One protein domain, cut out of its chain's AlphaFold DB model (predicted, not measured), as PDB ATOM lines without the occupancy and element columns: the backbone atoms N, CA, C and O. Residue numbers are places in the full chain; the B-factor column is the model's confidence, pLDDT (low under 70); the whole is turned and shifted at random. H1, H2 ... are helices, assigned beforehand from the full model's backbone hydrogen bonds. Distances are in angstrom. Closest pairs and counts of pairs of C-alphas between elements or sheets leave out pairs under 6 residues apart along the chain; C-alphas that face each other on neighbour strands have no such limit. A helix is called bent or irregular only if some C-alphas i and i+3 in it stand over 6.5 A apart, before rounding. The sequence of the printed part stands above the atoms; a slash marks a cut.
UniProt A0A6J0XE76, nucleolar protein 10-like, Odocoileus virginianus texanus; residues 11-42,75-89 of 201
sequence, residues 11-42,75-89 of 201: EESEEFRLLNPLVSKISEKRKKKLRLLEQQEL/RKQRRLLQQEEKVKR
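This is residues 11 to 42 and 75 to 89 of the 201 residues of the protein "nucleolar protein 10-like" of Odocoileus virginianus texanus (UniProt A0A6J0XE76). Two helices run opposite ways and meet side by side near their beginnings, residues 14 to 18 of H1 and 77 to 81 of H2, and from there they point away from each other to make a long thin rod. Residues 22 to 42 of H1 stick out at one end, and residues 82 to 89 of H2 at the other. The printed part has 47 residues with two named helices, H1 then H2, and no named strand; its class is all helix. The whole is extended, with a radius of gyration of the C-alphas of 17.2 A and spans of 58 by 17 by 8 A.

Start at Glu 11 and pass residues 11 to 13 to reach H1, residues 14 to 42. Find C-alpha 14 at (194.641, 390.585, 243.326); from there the helix runs 42.6 A to C-alpha 42 at (156.795, 380.507, 260.001). Look near residue 21 for a kink of 36 degrees. H1 is irregular, but only just: C-alphas 18 and 21 are 6.8 A apart. After the cut, H2, residues 75 to 89, runs 21.0 A to C-alpha 89 at (208.352, 397.945, 238.541).

Look at Leu 18 and Gln 77, where H1 and H2 touch: their C-alphas, the closest of the two helices, are 6.6 A apart. H1 touches H2 with residues 14 to 18 alone, and H2 touches H1 with residues 77 to 81 alone. Their lines stand at a shallow tilt of 23 degrees, opposite ways. In H2 every O i to N i+4 pair is within hydrogen-bond range, and in H1 23 of 25 are.

The C-alphas farthest apart are those of Leu 42 and Arg 89, at 58.5 A. Residues 43 to 74 are not printed, and C-alphas 42 and 75 are 41.3 A apart across this cut, which the link from H1 to H2 crosses. The mean pLDDT of the printed part is 89.3; residue 42 is under 70.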
ATOM      1  N   GLU A  11     194.709 385.325 250.237       87.44
ATOM      2  CA  GLU A  11     194.122 386.619 250.579       87.44
ATOM      3  C   GLU A  11     194.923 387.806 250.018       87.44
ATOM      4  O   GLU A  11     194.374 388.899 249.840       87.44
ATOM      5  N   GLU A  12     196.205 387.599 249.705       86.19
ATOM      6  CA  GLU A  12     197.077 388.621 249.122       86.19
ATOM      7  C   GLU A  12     196.875 388.755 247.608       86.19
ATOM      8  O   GLU A  12     197.246 389.773 247.016       86.19
ATOM      9  N   SER A  13     196.234 387.765 246.979       89.19
ATOM     10  CA  SER A  13     195.985 387.765 245.542       89.19
ATOM     11  C   SER A  13     195.106 388.941 245.097       89.19
ATOM     12  O   SER A  13     194.137 389.342 245.754       89.19
ATOM     13  N   GLU A  14     195.418 389.490 243.921       89.06
ATOM     14  CA  GLU A  14     194.641 390.585 243.326       89.06
ATOM     15  C   GLU A  14     193.173 390.190 243.118       89.06
ATOM     16  O   GLU A  14     192.257 390.986 243.336       89.06
ATOM     17  N   GLU A  15     192.961 388.936 242.727       89.94
ATOM     18  CA  GLU A  15     191.659 388.347 242.437       89.94
ATOM     19  C   GLU A  15     190.781 388.297 243.688       89.94
ATOM     20  O   GLU A  15     189.637 388.759 243.649       89.94
ATOM     21  N   PHE A  16     191.322 387.811 244.813       91.38
ATOM     22  CA  PHE A  16     190.592 387.768 246.075       91.38
ATOM     23  C   PHE A  16     190.236 389.169 246.561       91.38
ATOM     24  O   PHE A  16     189.075 389.425 246.891       91.38
ATOM     25  N   ARG A  17     191.201 390.101 246.549       92.00
ATOM     26  CA  ARG A  17     190.969 391.479 246.999       92.00
ATOM     27  C   ARG A  17     189.825 392.104 246.202       92.00
ATOM     28  O   ARG A  17     188.880 392.576 246.824       92.00
ATOM     29  N   LEU A  18     189.850 392.024 244.867       91.44
ATOM     30  CA  LEU A  18     188.830 392.622 243.993       91.44
ATOM     31  C   LEU A  18     187.455 391.934 244.066       91.44
ATOM     32  O   LEU A  18     186.433 392.604 243.898       91.44
ATOM     33  N   LEU A  19     187.406 390.618 244.291       91.38
ATOM     34  CA  LEU A  19     186.150 389.862 244.343       91.38
ATOM     35  C   LEU A  19     185.482 389.881 245.720       91.38
ATOM     36  O   LEU A  19     184.255 389.819 245.794       91.38
ATOM     37  N   ASN A  20     186.240 389.992 246.809       91.06
ATOM     38  CA  ASN A  20     185.692 389.909 248.163       91.06
ATOM     39  C   ASN A  20     184.574 390.942 248.460       91.06
ATOM     40  O   ASN A  20     183.535 390.539 248.992       91.06
ATOM     41  N   PRO A  21     184.679 392.230 248.057       89.88
ATOM     42  CA  PRO A  21     183.595 393.200 248.242       89.88
ATOM     43  C   PRO A  21     182.290 392.773 247.557       89.88
ATOM     44  O   PRO A  21     181.200 392.941 248.103       89.88
ATOM     45  N   LEU A  22     182.393 392.166 246.372       88.44
ATOM     46  CA  LEU A  22     181.249 391.661 245.615       88.44
ATOM     47  C   LEU A  22     180.629 390.432 246.280       88.44
ATOM     48  O   LEU A  22     179.417 390.378 246.500       88.44
ATOM     49  N   VAL A  23     181.465 389.448 246.613       89.19
ATOM     50  CA  VAL A  23     181.029 388.184 247.215       89.19
ATOM     51  C   VAL A  23     180.398 388.430 248.584       89.19
ATOM     52  O   VAL A  23     179.342 387.865 248.876       89.19
ATOM     53  N   SER A  24     180.965 389.336 249.382       88.19
ATOM     54  CA  SER A  24     180.424 389.730 250.686       88.19
ATOM     55  C   SER A  24     178.998 390.269 250.557       88.19
ATOM     56  O   SER A  24     178.084 389.735 251.187       88.19
ATOM     57  N   LYS A  25     178.757 391.220 249.642       86.62
ATOM     58  CA  LYS A  25     177.420 391.794 249.403       86.62
ATOM     59  C   LYS A  25     176.420 390.768 248.862       86.62
ATOM     60  O   LYS A  25     175.264 390.745 249.289       86.62
ATOM     61  N   ILE A  26     176.841 389.888 247.952       88.88
ATOM     62  CA  ILE A  26     175.982 388.811 247.432       88.88
ATOM     63  C   ILE A  26     175.610 387.832 248.553       88.88
ATOM     64  O   ILE A  26     174.454 387.412 248.652       88.88
ATOM     65  N   SER A  27     176.562 387.501 249.429       89.00
ATOM     66  CA  SER A  27     176.327 386.617 250.570       89.00
ATOM     67  C   SER A  27     175.343 387.231 251.575       89.00
ATOM     68  O   SER A  27     174.439 386.538 252.043       89.00
ATOM     69  N   GLU A  28     175.441 388.537 251.844       89.25
ATOM     70  CA  GLU A  28     174.506 389.275 252.699       89.25
ATOM     71  C   GLU A  28     173.101 389.305 252.099       89.25
ATOM     72  O   GLU A  28     172.134 388.980 252.790       89.25
ATOM     73  N   LYS A  29     172.974 389.615 250.800       88.12
ATOM     74  CA  LYS A  29     171.685 389.575 250.088       88.12
ATOM     75  C   LYS A  29     171.062 388.178 250.155       88.12
ATOM     76  O   LYS A  29     169.871 388.051 250.431       88.12
ATOM     77  N   ARG A  30     171.859 387.120 249.960       89.56
ATOM     78  CA  ARG A  30     171.392 385.729 250.074       89.56
ATOM     79  C   ARG A  30     170.927 385.397 251.493       89.56
ATOM     80  O   ARG A  30     169.865 384.802 251.645       89.56
ATOM     81  N   LYS A  31     171.671 385.813 252.522       92.00
ATOM     82  CA  LYS A  31     171.293 385.624 253.935       92.00
ATOM     83  C   LYS A  31     169.997 386.360 254.285       92.00
ATOM     84  O   LYS A  31     169.135 385.774 254.928       92.00
ATOM     85  N   LYS A  32     169.829 387.609 253.833       90.25
ATOM     86  CA  LYS A  32     168.586 388.380 254.025       90.25
ATOM     87  C   LYS A  32     167.386 387.686 253.368       90.25
ATOM     88  O   LYS A  32     166.355 387.538 254.010       90.25
ATOM     89  N   LYS A  33     167.538 387.198 252.130       89.06
ATOM     90  CA  LYS A  33     166.487 386.435 251.432       89.06
ATOM     91  C   LYS A  33     166.114 385.142 252.154       89.06
ATOM     92  O   LYS A  33     164.935 384.845 252.258       89.06
ATOM     93  N   LEU A  34     167.102 384.402 252.661       90.12
ATOM     94  CA  LEU A  34     166.849 383.186 253.441       90.12
ATOM     95  C   LEU A  34     166.049 383.485 254.714       90.12
ATOM     96  O   LEU A  34     165.069 382.802 254.969       90.12
ATOM     97  N   ARG A  35     166.407 384.543 255.456       90.69
ATOM     98  CA  ARG A  35     165.649 384.975 256.645       90.69
ATOM     99  C   ARG A  35     164.214 385.389 256.321       90.69
ATOM    100  O   ARG A  35     163.313 385.114 257.101       90.69
ATOM    101  N   LEU A  36     164.004 386.058 255.188       89.75
ATOM    102  CA  LEU A  36     162.664 386.439 254.745       89.75
ATOM    103  C   LEU A  36     161.818 385.205 254.396       89.75
ATOM    104  O   LEU A  36     160.651 385.149 254.764       89.75
ATOM    105  N   LEU A  37     162.413 384.215 253.725       86.12
ATOM    106  CA  LEU A  37     161.746 382.951 253.411       86.12
ATOM    107  C   LEU A  37     161.383 382.177 254.688       86.12
ATOM    108  O   LEU A  37     160.273 381.680 254.807       86.12
ATOM    109  N   GLU A  38     162.295 382.139 255.662       86.44
ATOM    110  CA  GLU A  38     162.073 381.524 256.976       86.44
ATOM    111  C   GLU A  38     160.930 382.214 257.741       86.44
ATOM    112  O   GLU A  38     160.068 381.537 258.292       86.44
ATOM    113  N   GLN A  39     160.852 383.550 257.714       84.50
ATOM    114  CA  GLN A  39     159.714 384.282 258.285       84.50
ATOM    115  C   GLN A  39     158.394 383.978 257.567       84.50
ATOM    116  O   GLN A  39     157.371 383.845 258.231       84.50
ATOM    117  N   GLN A  40     158.401 383.842 256.239       80.75
ATOM    118  CA  GLN A  40     157.206 383.473 255.470       80.75
ATOM    119  C   GLN A  40     156.759 382.032 255.749       80.75
ATOM    120  O   GLN A  40     155.564 381.786 255.859       80.75
ATOM    121  N   GLU A  41     157.687 381.086 255.903       76.88
ATOM    122  CA  GLU A  41     157.365 379.703 256.279       76.88
ATOM    123  C   GLU A  41     156.842 379.588 257.716       76.88
ATOM    124  O   GLU A  41     155.999 378.735 257.989       76.88
ATOM    125  N   LEU A  42     157.324 380.428 258.638       69.56
ATOM    126  CA  LEU A  42     156.795 380.507 260.001       69.56
ATOM    127  C   LEU A  42     155.394 381.129 260.016       69.56
ATOM    128  O   LEU A  42     154.487 380.548 260.603       69.56
ATOM    129  N   ARG A  75     187.251 400.175 243.422       91.50
ATOM    130  CA  ARG A  75     188.057 401.275 242.866       91.50
ATOM    131  C   ARG A  75     189.244 401.633 243.765       91.50
ATOM    132  O   ARG A  75     190.320 401.922 243.239       91.50
ATOM    133  N   LYS A  76     189.073 401.621 245.093       92.81
ATOM    134  CA  LYS A  76     190.170 401.844 246.053       92.81
ATOM    135  C   LYS A  76     191.205 400.723 245.972       92.81
ATOM    136  O   LYS A  76     192.390 401.022 245.866       92.81
ATOM    137  N   GLN A  77     190.769 399.466 245.934       91.88
ATOM    138  CA  GLN A  77     191.674 398.322 245.803       91.88
ATOM    139  C   GLN A  77     192.453 398.354 244.486       91.88
ATOM    140  O   GLN A  77     193.671 398.226 244.491       91.88
ATOM    141  N   ARG A  78     191.793 398.659 243.361       91.44
ATOM    142  CA  ARG A  78     192.469 398.807 242.062       91.44
ATOM    143  C   ARG A  78     193.516 399.925 242.070       91.44
ATOM    144  O   ARG A  78     194.548 399.811 241.417       91.44
ATOM    145  N   ARG A  79     193.259 401.010 242.806       94.31
ATOM    146  CA  ARG A  79     194.227 402.100 242.988       94.31
ATOM    147  C   ARG A  79     195.442 401.654 243.807       94.31
ATOM    148  O   ARG A  79     196.544 402.075 243.470       94.31
ATOM    149  N   LEU A  80     195.247 400.832 244.839       93.62
ATOM    150  CA  LEU A  80     196.333 400.261 245.643       93.62
ATOM    151  C   LEU A  80     197.195 399.305 244.811       93.62
ATOM    152  O   LEU A  80     198.401 399.511 244.744       93.62
ATOM    153  N   LEU A  81     196.582 398.378 244.068       91.62
ATOM    154  CA  LEU A  81     197.304 397.456 243.181       91.62
ATOM    155  C   LEU A  81     198.154 398.197 242.142       91.62
ATOM    156  O   LEU A  81     199.323 397.893 241.952       91.62
ATOM    157  N   GLN A  82     197.615 399.258 241.532       92.19
ATOM    158  CA  GLN A  82     198.393 400.087 240.604       92.19
ATOM    159  C   GLN A  82     199.574 400.806 241.268       92.19
ATOM    160  O   GLN A  82     200.541 401.145 240.586       92.19
ATOM    161  N   GLN A  83     199.487 401.131 242.560       93.94
ATOM    162  CA  GLN A  83     200.605 401.724 243.296       93.94
ATOM    163  C   GLN A  83     201.655 400.663 243.630       93.94
ATOM    164  O   GLN A  83     202.830 400.899 243.362       93.94
ATOM    165  N   GLU A  84     201.231 399.503 244.132       92.06
ATOM    166  CA  GLU A  84     202.089 398.348 244.421       92.06
ATOM    167  C   GLU A  84     202.844 397.893 243.156       92.06
ATOM    168  O   GLU A  84     204.070 397.800 243.163       92.06
ATOM    169  N   GLU A  85     202.150 397.743 242.024       91.12
ATOM    170  CA  GLU A  85     202.745 397.374 240.732       91.12
ATOM    171  C   GLU A  85     203.764 398.417 240.247       91.12
ATOM    172  O   GLU A  85     204.850 398.079 239.770       91.12
ATOM    173  N   LYS A  86     203.452 399.711 240.396       93.00
ATOM    174  CA  LYS A  86     204.382 400.793 240.037       93.00
ATOM    175  C   LYS A  86     205.638 400.785 240.897       93.00
ATOM    176  O   LYS A  86     206.708 401.090 240.369       93.00
ATOM    177  N   VAL A  87     205.514 400.492 242.190       94.19
ATOM    178  CA  VAL A  87     206.660 400.372 243.100       94.19
ATOM    179  C   VAL A  87     207.490 399.156 242.716       94.19
ATOM    180  O   VAL A  87     208.678 399.314 242.459       94.19
ATOM    181  N   LYS A  88     206.858 397.994 242.526       91.44
ATOM    182  CA  LYS A  88     207.526 396.759 242.102       91.44
ATOM    183  C   LYS A  88     208.284 396.935 240.788       91.44
ATOM    184  O   LYS A  88     209.431 396.524 240.666       91.44
ATOM    185  N   ARG A  89     207.686 397.619 239.809       89.81
ATOM    186  CA  ARG A  89     208.352 397.945 238.541       89.81
ATOM    187  C   ARG A  89     209.551 398.874 238.733       89.81
ATOM    188  O   ARG A  89     210.547 398.732 238.033       89.81
TER     189      ARG A  89